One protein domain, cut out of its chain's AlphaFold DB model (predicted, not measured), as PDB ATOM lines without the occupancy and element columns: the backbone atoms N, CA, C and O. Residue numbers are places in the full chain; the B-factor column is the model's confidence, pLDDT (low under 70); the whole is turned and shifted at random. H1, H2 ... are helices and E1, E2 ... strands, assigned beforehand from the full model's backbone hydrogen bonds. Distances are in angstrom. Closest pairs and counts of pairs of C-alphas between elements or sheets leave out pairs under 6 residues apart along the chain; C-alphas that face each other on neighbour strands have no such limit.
ATOM      1  N   SER A   3      13.372 -11.729  33.685       93.75
ATOM      2  CA  SER A   3      13.858 -12.551  34.803       93.75
ATOM      3  C   SER A   3      15.069 -13.397  34.391       93.75
ATOM      4  O   SER A   3      15.314 -13.589  33.196       93.75
ATOM      5  N   ILE A   4      15.832 -13.941  35.346       94.00
ATOM      6  CA  ILE A   4      16.903 -14.894  35.003       94.00
ATOM      7  C   ILE A   4      16.337 -16.212  34.446       94.00
ATOM      8  O   ILE A   4      16.962 -16.824  33.579       94.00
ATOM      9  N   ALA A   5      15.129 -16.610  34.864       93.06
ATOM     10  CA  ALA A   5      14.422 -17.765  34.308       93.06
ATOM     11  C   ALA A   5      14.132 -17.612  32.803       93.06
ATOM     12  O   ALA A   5      14.286 -18.572  32.047       93.06
ATOM     13  N   ASP A   6      13.820 -16.398  32.339       92.06
ATOM     14  CA  ASP A   6      13.592 -16.135  30.911       92.06
ATOM     15  C   ASP A   6      14.844 -16.379  30.060       92.06
ATOM     16  O   ASP A   6      14.735 -16.680  28.877       92.06
ATOM     17  N   TYR A   7      16.042 -16.238  30.637       90.94
ATOM     18  CA  TYR A   7      17.290 -16.567  29.948       90.94
ATOM     19  C   TYR A   7      17.576 -18.073  29.939       90.94
ATOM     20  O   TYR A   7      18.174 -18.571  28.992       90.94
ATOM     21  N   LEU A   8      17.145 -18.813  30.962       87.50
ATOM     22  CA  LEU A   8      17.304 -20.271  31.004       87.50
ATOM     23  C   LEU A   8      16.439 -20.983  29.958       87.50
ATOM     24  O   LEU A   8      16.854 -22.006  29.421       87.50
ATOM     25  N   ASN A   9      15.266 -20.426  29.661       82.19
ATOM     26  CA  ASN A   9      14.339 -20.963  28.666       82.19
ATOM     27  C   ASN A   9      14.657 -20.502  27.230       82.19
ATOM     28  O   ASN A   9      14.011 -20.952  26.283       82.19
ATOM     29  N   ASP A  10      15.616 -19.589  27.061       79.44
ATOM     30  CA  ASP A  10      15.992 -19.033  25.763       79.44
ATOM     31  C   ASP A  10      16.925 -19.988  25.003       79.44
ATOM     32  O   ASP A  10      17.778 -20.662  25.582       79.44
ATOM     33  N   THR A  11      16.831 -19.992  23.674       75.88
ATOM     34  CA  THR A  11      17.695 -20.819  22.807       75.88
ATOM     35  C   THR A  11      19.176 -20.445  22.904       75.88
ATOM     36  O   THR A  11      20.043 -21.269  22.621       75.88
ATOM     37  N   GLN A  12      19.474 -19.218  23.341       76.81
ATOM     38  CA  GLN A  12      20.834 -18.719  23.578       76.81
ATOM     39  C   GLN A  12      21.342 -18.986  25.010       76.81
ATOM     40  O   GLN A  12      22.488 -18.657  25.331       76.81
ATOM     41  N   GLY A  13      20.504 -19.564  25.877       83.31
ATOM     42  CA  GLY A  13      20.803 -19.807  27.285       83.31
ATOM     43  C   GLY A  13      21.099 -18.531  28.080       83.31
ATOM     44  O   GLY A  13      20.672 -17.426  27.742       83.31
ATOM     45  N   THR A  14      21.887 -18.662  29.151       87.56
ATOM     46  CA  THR A  14      22.191 -17.549  30.068       87.56
ATOM     47  C   THR A  14      23.301 -16.611  29.590       87.56
ATOM     48  O   THR A  14      23.614 -15.646  30.282       87.56
ATOM     49  N   GLY A  15      23.909 -16.852  28.423       89.38
ATOM     50  CA  GLY A  15      24.997 -16.020  27.889       89.38
ATOM     51  C   GLY A  15      24.643 -14.527  27.801       89.38
ATOM     52  O   GLY A  15      25.377 -13.703  28.346       89.38
ATOM     53  N   PRO A  16      23.483 -14.153  27.225       92.06
ATOM     54  CA  PRO A  16      23.048 -12.757  27.136       92.06
ATOM     55  C   PRO A  16      22.722 -12.080  28.480       92.06
ATOM     56  O   PRO A  16      22.455 -10.876  28.500       92.06
ATOM     57  N   ALA A  17      22.692 -12.821  29.591       93.06
ATOM     58  CA  ALA A  17      22.502 -12.264  30.930       93.06
ATOM     59  C   ALA A  17      23.822 -11.843  31.598       93.06
ATOM     60  O   ALA A  17      23.795 -11.107  32.585       93.06
ATOM     61  N   VAL A  18      24.974 -12.308  31.099       94.50
ATOM     62  CA  VAL A  18      26.279 -12.087  31.742       94.50
ATOM     63  C   VAL A  18      26.613 -10.593  31.803       94.50
ATOM     64  O   VAL A  18      26.433  -9.850  30.841       94.50
ATOM     65  N   GLY A  19      27.090 -10.146  32.965       94.50
ATOM     66  CA  GLY A  19      27.465  -8.762  33.254       94.50
ATOM     67  C   GLY A  19      26.301  -7.849  33.651       94.50
ATOM     68  O   GLY A  19      26.548  -6.769  34.204       94.50
ATOM     69  N   LYS A  20      25.049  -8.269  33.430       95.19
ATOM     70  CA  LYS A  20      23.856  -7.491  33.791       95.19
ATOM     71  C   LYS A  20      23.585  -7.563  35.289       95.19
ATOM     72  O   LYS A  20      23.862  -8.584  35.916       95.19
ATOM     73  N   MET A  21      23.072  -6.472  35.854       95.94
ATOM     74  CA  MET A  21      22.692  -6.403  37.264       95.94
ATOM     75  C   MET A  21      21.340  -7.085  37.468       95.94
ATOM     76  O   MET A  21      20.437  -6.940  36.650       95.94
ATOM     77  N   PHE A  22      21.194  -7.819  38.566       96.75
ATOM     78  CA  PHE A  22      19.932  -8.433  38.954       96.75
ATOM     79  C   PHE A  22      19.552  -8.042  40.378       96.75
ATOM     80  O   PHE A  22      20.403  -7.715  41.215       96.75
ATOM     81  N   GLY A  23      18.252  -8.091  40.646       95.94
ATOM     82  CA  GLY A  23      17.674  -7.890  41.960       95.94
ATOM     83  C   GLY A  23      16.683  -8.984  42.322       95.94
ATOM     84  O   GLY A  23      16.103  -9.624  41.452       95.94
ATOM     85  N   LEU A  24      16.489  -9.169  43.622       95.00
ATOM     86  CA  LEU A  24      15.522 -10.087  44.208       95.00
ATOM     87  C   LEU A  24      14.739  -9.329  45.281       95.00
ATOM     88  O   LEU A  24      15.335  -8.733  46.177       95.00
ATOM     89  N   TYR A  25      13.409  -9.312  45.163       91.69
ATOM     90  CA  TYR A  25      12.500  -8.624  46.095       91.69
ATOM     91  C   TYR A  25      12.900  -7.166  46.407       91.69
ATOM     92  O   TYR A  25      12.861  -6.718  47.549       91.69
ATOM     93  N   GLY A  26      13.313  -6.422  45.375       87.75
ATOM     94  CA  GLY A  26      13.713  -5.012  45.485       87.75
ATOM     95  C   GLY A  26      15.152  -4.774  45.960       87.75
ATOM     96  O   GLY A  26      15.591  -3.627  45.992       87.75
ATOM     97  N   MET A  27      15.911  -5.824  46.280       91.69
ATOM     98  CA  MET A  27      17.318  -5.726  46.678       91.69
ATOM     99  C   MET A  27      18.243  -6.087  45.519       91.69
ATOM    100  O   MET A  27      18.013  -7.080  44.834       91.69
ATOM    101  N   GLN A  28      19.320  -5.323  45.317       94.56
ATOM    102  CA  GLN A  28      20.359  -5.681  44.347       94.56
ATOM    103  C   GLN A  28      21.147  -6.897  44.846       94.56
ATOM    104  O   GLN A  28      21.746  -6.857  45.923       94.56
ATOM    105  N   ILE A  29      21.161  -7.965  44.049       94.62
ATOM    106  CA  ILE A  29      21.864  -9.212  44.390       94.62
ATOM    107  C   ILE A  29      23.208  -9.351  43.673       94.62
ATOM    108  O   ILE A  29      24.062 -10.113  44.114       94.62
ATOM    109  N   GLY A  30      23.430  -8.582  42.605       96.38
ATOM    110  CA  GLY A  30      24.720  -8.499  41.929       96.38
ATOM    111  C   GLY A  30      24.648  -8.683  40.419       96.38
ATOM    112  O   GLY A  30      23.589  -8.926  39.836       96.38
ATOM    113  N   ARG A  31      25.811  -8.555  39.776       97.06
ATOM    114  CA  ARG A  31      25.968  -8.841  38.351       97.06
ATOM    115  C   ARG A  31      26.016 -10.341  38.137       97.06
ATOM    116  O   ARG A  31      26.791 -11.020  38.807       97.06
ATOM    117  N   PHE A  32      25.231 -10.848  37.197       96.31
ATOM    118  CA  PHE A  32      25.293 -12.255  36.825       96.31
ATOM    119  C   PHE A  32      26.619 -12.546  36.114       96.31
ATOM    120  O   PHE A  32      26.963 -11.865  35.148       96.31
ATOM    121  N   ILE A  33      27.368 -13.544  36.580       95.06
ATOM    122  CA  ILE A  33      28.674 -13.901  35.999       95.06
ATOM    123  C   ILE A  33      28.668 -15.248  35.273       95.06
ATOM    124  O   ILE A  33      29.610 -15.546  34.545       95.06
ATOM    125  N   GLY A  34      27.605 -16.041  35.421       92.50
ATOM    126  CA  GLY A  34      27.455 -17.324  34.741       92.50
ATOM    127  C   GLY A  34      26.874 -18.411  35.636       92.50
ATOM    128  O   GLY A  34      26.514 -18.175  36.789       92.50
ATOM    129  N   ALA A  35      26.782 -19.616  35.079       88.50
ATOM    130  CA  ALA A  35      26.443 -20.818  35.825       88.50
ATOM    131  C   ALA A  35      27.722 -21.583  36.210       88.50
ATOM    132  O   ALA A  35      28.630 -21.710  35.389       88.50
ATOM    133  N   GLU A  36      27.792 -22.116  37.432       84.94
ATOM    134  CA  GLU A  36      28.956 -22.857  37.934       84.94
ATOM    135  C   GLU A  36      28.606 -24.282  38.412       84.94
ATOM    136  O   GLU A  36      27.667 -24.514  39.181       84.94
ATOM    137  N   GLY A  37      29.451 -25.238  38.000       68.88
ATOM    138  CA  GLY A  37      29.668 -26.522  38.672       68.88
ATOM    139  C   GLY A  37      28.686 -27.666  38.379       68.88
ATOM    140  O   GLY A  37      27.656 -27.522  37.728       68.88
ATOM    141  N   ARG A  38      29.019 -28.842  38.944       60.50
ATOM    142  CA  ARG A  38      28.275 -30.122  38.840       60.50
ATOM    143  C   ARG A  38      26.841 -30.079  39.393       60.50
ATOM    144  O   ARG A  38      26.075 -30.996  39.132       60.50
ATOM    145  N   LYS A  39      26.503 -29.053  40.181       60.28
ATOM    146  CA  LYS A  39      25.190 -28.861  40.825       60.28
ATOM    147  C   LYS A  39      24.337 -27.759  40.172       60.28
ATOM    148  O   LYS A  39      23.244 -27.515  40.663       60.28
ATOM    149  N   LEU A  40      24.812 -27.134  39.083       84.00
ATOM    150  CA  LEU A  40      24.097 -26.100  38.318       84.00
ATOM    151  C   LEU A  40      23.575 -24.948  39.207       84.00
ATOM    152  O   LEU A  40      22.375 -24.835  39.457       84.00
ATOM    153  N   HIS A  41      24.479 -24.084  39.680       92.88
ATOM    154  CA  HIS A  41      24.116 -22.824  40.350       92.88
ATOM    155  C   HIS A  41      24.326 -21.635  39.414       92.88
ATOM    156  O   HIS A  41      25.266 -21.635  38.625       92.88
ATOM    157  N   LEU A  42      23.486 -20.614  39.536       94.44
ATOM    158  CA  LEU A  42      23.657 -19.295  38.941       94.44
ATOM    159  C   LEU A  42      24.418 -18.398  39.910       94.44
ATOM    160  O   LEU A  42      24.063 -18.323  41.086       94.44
ATOM    161  N   VAL A  43      25.435 -17.707  39.411       95.69
ATOM    162  CA  VAL A  43      26.336 -16.916  40.244       95.69
ATOM    163  C   VAL A  43      26.142 -15.432  39.972       95.69
ATOM    164  O   VAL A  43      26.218 -14.971  38.829       95.69
ATOM    165  N   PHE A  44      25.941 -14.678  41.048       96.12
ATOM    166  CA  PHE A  44      25.803 -13.229  41.047       96.12
ATOM    167  C   PHE A  44      26.866 -12.618  41.959       96.12
ATOM    168  O   PHE A  44      27.151 -13.147  43.031       96.12
ATOM    169  N   VAL A  45      27.471 -11.505  41.545       96.44
ATOM    170  CA  VAL A  45      28.490 -10.809  42.342       96.44
ATOM    171  C   VAL A  45      28.103  -9.350  42.521       96.44
ATOM    172  O   VAL A  45      28.021  -8.583  41.559       96.44
ATOM    173  N   HIS A  46      27.870  -8.963  43.770       95.69
ATOM    174  CA  HIS A  46      27.642  -7.586  44.177       95.69
ATOM    175  C   HIS A  46      28.941  -6.988  44.744       95.69
ATOM    176  O   HIS A  46      29.587  -7.636  45.569       95.69
ATOM    177  N   PRO A  47      29.321  -5.745  44.390       89.19
ATOM    178  CA  PRO A  47      30.568  -5.134  44.868       89.19
ATOM    179  C   PRO A  47      30.629  -4.980  46.394       89.19
ATOM    180  O   PRO A  47      31.716  -4.969  46.959       89.19
ATOM    181  N   VAL A  48      29.470  -4.870  47.055       90.94
ATOM    182  CA  VAL A  48      29.366  -4.680  48.514       90.94
ATOM    183  C   VAL A  48      28.897  -5.941  49.242       90.94
ATOM    184  O   VAL A  48      29.356  -6.214  50.343       90.94
ATOM    185  N   ASN A  49      28.007  -6.731  48.629       85.44
ATOM    186  CA  ASN A  49      27.336  -7.853  49.309       85.44
ATOM    187  C   ASN A  49      28.038  -9.191  49.029       85.44
ATOM    188  O   ASN A  49      27.637 -10.224  49.556       85.44
ATOM    189  N   GLY A  50      29.091  -9.172  48.207       91.62
ATOM    190  CA  GLY A  50      29.851 -10.356  47.842       91.62
ATOM    191  C   GLY A  50      29.141 -11.215  46.802       91.62
ATOM    192  O   GLY A  50      28.413 -10.724  45.937       91.62
ATOM    193  N   ARG A  51      29.424 -12.514  46.854       94.31
ATOM    194  CA  ARG A  51      28.937 -13.507  45.900       94.31
ATOM    195  C   ARG A  51      27.654 -14.154  46.422       94.31
ATOM    196  O   ARG A  51      27.606 -14.588  47.569       94.31
ATOM    197  N   MET A  52      26.657 -14.255  45.554       94.00
ATOM    198  CA  MET A  52      25.418 -14.981  45.789       94.00
ATOM    199  C   MET A  52      25.301 -16.118  44.776       94.00
ATOM    200  O   MET A  52      25.350 -15.895  43.565       94.00
ATOM    201  N   ASP A  53      25.122 -17.329  45.288       94.00
ATOM    202  CA  ASP A  53      24.918 -18.538  44.498       94.00
ATOM    203  C   ASP A  53      23.463 -18.985  44.618       94.00
ATOM    204  O   ASP A  53      22.962 -19.223  45.717       94.00
ATOM    205  N   VAL A  54      22.779 -19.103  43.483       93.88
ATOM    206  CA  VAL A  54      21.372 -19.501  43.427       93.88
ATOM    207  C   VAL A  54      21.263 -20.845  42.714       93.88
ATOM    208  O   VAL A  54      21.618 -20.935  41.540       93.88
ATOM    209  N   PRO A  55      20.779 -21.911  43.369       93.62
ATOM    210  CA  PRO A  55      20.635 -23.204  42.713       93.62
ATOM    211  C   PRO A  55      19.550 -23.141  41.635       93.62
ATOM    212  O   PRO A  55      18.479 -22.573  41.870       93.62
ATOM    213  N   ILE A  56      19.814 -23.742  40.468       92.25
ATOM    214  CA  ILE A  56      18.818 -23.837  39.390       92.25
ATOM    215  C   ILE A  56      17.684 -24.780  39.802       92.25
ATOM    216  O   ILE A  56      16.522 -24.521  39.504       92.25
ATOM    217  N   HIS A  57      18.011 -25.846  40.535       91.62
ATOM    218  CA  HIS A  57      17.041 -26.819  41.017       91.62
ATOM    219  C   HIS A  57      17.048 -26.912  42.540       91.62
ATOM    220  O   HIS A  57      18.101 -26.828  43.169       91.62
ATOM    221  N   ILE A  58      15.876 -27.145  43.121       90.19
ATOM    222  CA  ILE A  58      15.701 -27.441  44.544       90.19
ATOM    223  C   ILE A  58      14.966 -28.765  44.704       90.19
ATOM    224  O   ILE A  58      14.224 -29.186  43.816       90.19
ATOM    225  N   GLU A  59      15.158 -29.426  45.838       87.19
ATOM    226  CA  GLU A  59      14.350 -30.594  46.175       87.19
ATOM    227  C   GLU A  59      12.896 -30.175  46.387       87.19
ATOM    228  O   GLU A  59      12.610 -29.147  47.007       87.19
ATOM    229  N   MET A  60      11.970 -30.965  45.845       83.31
ATOM    230  CA  MET A  60      10.552 -30.735  46.063       83.31
ATOM    231  C   MET A  60      10.229 -30.990  47.543       83.31
ATOM    232  O   MET A  60      10.439 -32.105  48.020       83.31
ATOM    233  N   PRO A  61       9.706 -29.995  48.281       77.31
ATOM    234  CA  PRO A  61       9.503 -30.134  49.721       77.31
ATOM    235  C   PRO A  61       8.375 -31.116  50.064       77.31
ATOM    236  O   PRO A  61       8.374 -31.699  51.145       77.31
ATOM    237  N   ILE A  62       7.403 -31.288  49.161       81.06
ATOM    238  CA  ILE A  62       6.257 -32.183  49.337       81.06
ATOM    239  C   ILE A  62       5.986 -32.891  48.002       81.06
ATOM    240  O   ILE A  62       5.660 -32.203  47.033       81.06
ATOM    241  N   PRO A  63       6.078 -34.231  47.934       76.62
ATOM    242  CA  PRO A  63       5.698 -34.993  46.749       76.62
ATOM    243  C   PRO A  63       4.239 -34.741  46.369       76.62
ATOM    244  O   PRO A  63       3.340 -34.814  47.212       76.62
ATOM    245  N   ILE A  64       3.991 -34.481  45.088       81.75
ATOM    246  CA  ILE A  64       2.638 -34.268  44.559       81.75
ATOM    247  C   ILE A  64       2.122 -35.557  43.932       81.75
ATOM    248  O   ILE A  64       2.841 -36.246  43.209       81.75
ATOM    249  N   ARG A  65       0.849 -35.871  44.181       81.44
ATOM    250  CA  ARG A  65       0.161 -36.990  43.532       81.44
ATOM    251  C   ARG A  65      -0.668 -36.488  42.363       81.44
ATOM    252  O   ARG A  65      -1.609 -35.727  42.568       81.44
ATOM    253  N   ILE A  66      -0.360 -36.955  41.156       82.06
ATOM    254  CA  ILE A  66      -1.148 -36.673  39.950       82.06
ATOM    255  C   ILE A  66      -1.566 -38.007  39.337       82.06
ATOM    256  O   ILE A  66      -0.725 -38.861  39.072       82.06
ATOM    257  N   ASN A  67      -2.873 -38.209  39.138       81.69
ATOM    258  CA  ASN A  67      -3.446 -39.426  38.543       81.69
ATOM    259  C   ASN A  67      -2.962 -40.744  39.189       81.69
ATOM    260  O   ASN A  67      -2.803 -41.755  38.513       81.69
ATOM    261  N   GLY A  68      -2.711 -40.732  40.502       82.06
ATOM    262  CA  GLY A  68      -2.240 -41.900  41.256       82.06
ATOM    263  C   GLY A  68      -0.727 -42.152  41.206       82.06
ATOM    264  O   GLY A  68      -0.256 -43.039  41.913       82.06
ATOM    265  N   GLY A  69       0.041 -41.371  40.440       79.31
ATOM    266  CA  GLY A  69       1.504 -41.396  40.460       79.31
ATOM    267  C   GLY A  69       2.075 -40.399  41.468       79.31
ATOM    268  O   GLY A  69       1.592 -39.268  41.559       79.31
ATOM    269  N   ASN A  70       3.106 -40.804  42.213       80.06
ATOM    270  CA  ASN A  70       3.930 -39.871  42.981       80.06
ATOM    271  C   ASN A  70       4.907 -39.186  42.020       80.06
ATOM    272  O   ASN A  70       5.691 -39.857  41.346       80.06
ATOM    273  N   ILE A  71       4.867 -37.858  41.972       80.06
ATOM    274  CA  ILE A  71       5.906 -37.060  41.332       80.06
ATOM    275  C   ILE A  71       6.890 -36.663  42.424       80.06
ATOM    276  O   ILE A  71       6.548 -35.938  43.360       80.06
ATOM    277  N   GLU A  72       8.106 -37.170  42.290       79.56
ATOM    278  CA  GLU A  72       9.225 -36.942  43.194       79.56
ATOM    279  C   GLU A  72      10.428 -36.475  42.372       79.56
ATOM    280  O   GLU A  72      10.572 -36.830  41.200       79.56
ATOM    281  N   GLY A  73      11.292 -35.670  42.986       82.25
ATOM    282  CA  GLY A  73      12.536 -35.218  42.370       82.25
ATOM    283  C   GLY A  73      12.749 -33.706  42.437       82.25
ATOM    284  O   GLY A  73      11.915 -32.969  42.969       82.25
ATOM    285  N   PRO A  74      13.901 -33.240  41.933       86.12
ATOM    286  CA  PRO A  74      14.229 -31.828  41.917       86.12
ATOM    287  C   PRO A  74      13.302 -31.056  40.972       86.12
ATOM    288  O   PRO A  74      13.026 -31.491  39.854       86.12
ATOM    289  N   ILE A  75      12.859 -29.885  41.414       88.19
ATOM    290  CA  ILE A  75      12.095 -28.930  40.610       88.19
ATOM    291  C   ILE A  75      12.951 -27.717  40.280       88.19
ATOM    292  O   ILE A  75      13.902 -27.402  40.999       88.19
ATOM    293  N   MET A  76      12.590 -27.011  39.209       89.75
ATOM    294  CA  MET A  76      13.156 -25.694  38.922       89.75
ATOM    295  C   MET A  76      12.900 -24.768  40.112       89.75
ATOM    296  O   MET A  76      11.781 -24.703  40.626       89.75
ATOM    297  N   ASN A  77      13.933 -24.060  40.552       92.81
ATOM    298  CA  ASN A  77      13.832 -23.161  41.685       92.81
ATOM    299  C   ASN A  77      12.877 -21.999  41.340       92.81
ATOM    300  O   ASN A  77      13.176 -21.215  40.435       92.81
ATOM    301  N   PRO A  78      11.732 -21.853  42.033       91.12
ATOM    302  CA  PRO A  78      10.740 -20.836  41.692       91.12
ATOM    303  C   PRO A  78      11.285 -19.412  41.842       91.12
ATOM    304  O   PRO A  78      10.880 -18.536  41.079       91.12
ATOM    305  N   VAL A  79      12.269 -19.210  42.733       93.88
ATOM    306  CA  VAL A  79      12.942 -17.921  42.972       93.88
ATOM    307  C   VAL A  79      13.601 -17.369  41.705       93.88
ATOM    308  O   VAL A  79      13.768 -16.161  41.579       93.88
ATOM    309  N   LEU A  80      13.939 -18.209  40.722       94.69
ATOM    310  CA  LEU A  80      14.524 -17.747  39.459       94.69
ATOM    311  C   LEU A  80      13.591 -16.807  38.678       94.69
ATOM    312  O   LEU A  80      14.073 -15.956  37.934       94.69
ATOM    313  N   ASN A  81      12.271 -16.922  38.852       95.38
ATOM    314  CA  ASN A  81      11.314 -15.996  38.235       95.38
ATOM    315  C   ASN A  81      11.302 -14.631  38.935       95.38
ATOM    316  O   ASN A  81      11.000 -13.620  38.306       95.38
ATOM    317  N   ASP A  82      11.677 -14.602  40.214       96.31
ATOM    318  CA  ASP A  82      11.704 -13.398  41.045       96.31
ATOM    319  C   ASP A  82      13.044 -12.651  40.966       96.31
ATOM    320  O   ASP A  82      13.166 -11.529  41.461       96.31
ATOM    321  N   ILE A  83      14.061 -13.260  40.348       96.25
ATOM    322  CA  ILE A  83      15.344 -12.617  40.070       96.25
ATOM    323  C   ILE A  83      15.205 -11.814  38.781       96.25
ATOM    324  O   ILE A  83      15.248 -12.359  37.676       96.25
ATOM    325  N   ILE A  84      15.050 -10.504  38.931       96.69
ATOM    326  CA  ILE A  84      14.727  -9.582  37.847       96.69
ATOM    327  C   ILE A  84      15.968  -8.802  37.433       96.69
ATOM    328  O   ILE A  84      16.701  -8.287  38.276       96.69
TER     329      ILE A  84
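This is residues 3 to 84 of the 87 residues of an uncharacterized protein of Escherichia coli (UniProt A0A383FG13). A strongly twisted, curled sheet of four strands, E1 to E4, makes the body together with the small helices H1 and H2 beside it, and a long narrow arm made of two short strand pairs, E5 with E8 and then E6 with E7, leads away from it. The arm makes the length of the whole, and its tip, residues 65 to 70, sticks out free. The printed part has 82 residues, with two named helices and eight named strands in the order H1 E1 E2 E3 E4 E5 E6 E7 E8 H2; the large sheet has the order E1 - E2 - E3 - E4, and its strands and those of the two pairs in the arm are antiparallel. The class is mostly strand, with strands holding 38 of the 47 residues in named elements. The whole is elongated, spanning 49 by 27 by 25 A, and only just loose, close to compact, with a radius of gyration of the C-alphas of 14.5 A.

H1, residues 4 to 8, begins at C-alpha 4 at (16.903, -14.894, 35.003) and is 6.7 A long. Residues 9 to 20 hold no named element. E1 is residues 21 to 24, 10.6 A. E2, residues 27 to 36, is the longest strand, 22.5 A from C-alpha 27 at (17.318, -5.726, 46.678) to C-alpha 36, and it bends by 73 degrees at residue 33. E3, residues 41 to 46, measures 16.1 A, and E4, residues 50 to 55, 16.6 A. Then come four strands of three residues each: E5, residues 57 to 59, 6.9 A; E6, residues 64 to 66, 6.4 A; E7, residues 69 to 71, 6.2 A; and E8, residues 74 to 76, 6.9 A. H2, residues 78 to 81, is 6.0 A long and ends at C-alpha 81 at (11.314, -15.996, 38.235).

E1 E2 E3 E4 form a meander, each strand the antiparallel neighbour of the one before, with edge strands E1 and E4. From edge to edge the strands' lines turn by 115 degrees. The pairing of E2 is staggered: its residues 27 to 31 pair with E1 and its residues 31 to 36 with E3. In the hairpin E1 and E2, N 22 and O 30 are 2.9 A apart; in the hairpin E2 and E3, N 31 and O 45 are 2.8 A apart; in the hairpin E3 and E4, N 44 and O 52 are 2.9 A apart, each within hydrogen-bond range. Residues 23 to 24 of E1 also pair, antiparallel, with residues 83 to 84. H2 is on the sheet but only grazes it, with its residues 79 to 81. H1 touches H2, the closest C-alphas being those of Ala 5 and Leu 80, 5.2 A apart. H1 is not on the sheet, but only just, with 4 pairs of C-alphas within 10 A. In H1 every O i to N i+4 pair is within hydrogen-bond range; H2 is too short for such a pair, and its one O i to N i+3 pair is within range. E4 runs on into E5 at 65 degrees, and the two meet only through their link. E5 and E8 are antiparallel at 138 degrees, with N 75 and O 58 2.8 A apart. E7 runs on into E8 at 64 degrees. E6 and E7 form a hairpin, with N 71 and O 64 2.9 A apart.

The two C-alphas farthest apart, those of Pro 47 and Gly 68, are 49.4 A apart, while those of Ser 3 and Ile 84, the first and last printed, are 4.3 A apart. The printed part has no cut. The link from H1 to E1, 12 residues, is long; the other links are tight. The mean pLDDT of the printed part is 88.7, and residues 37 to 39 are under 70.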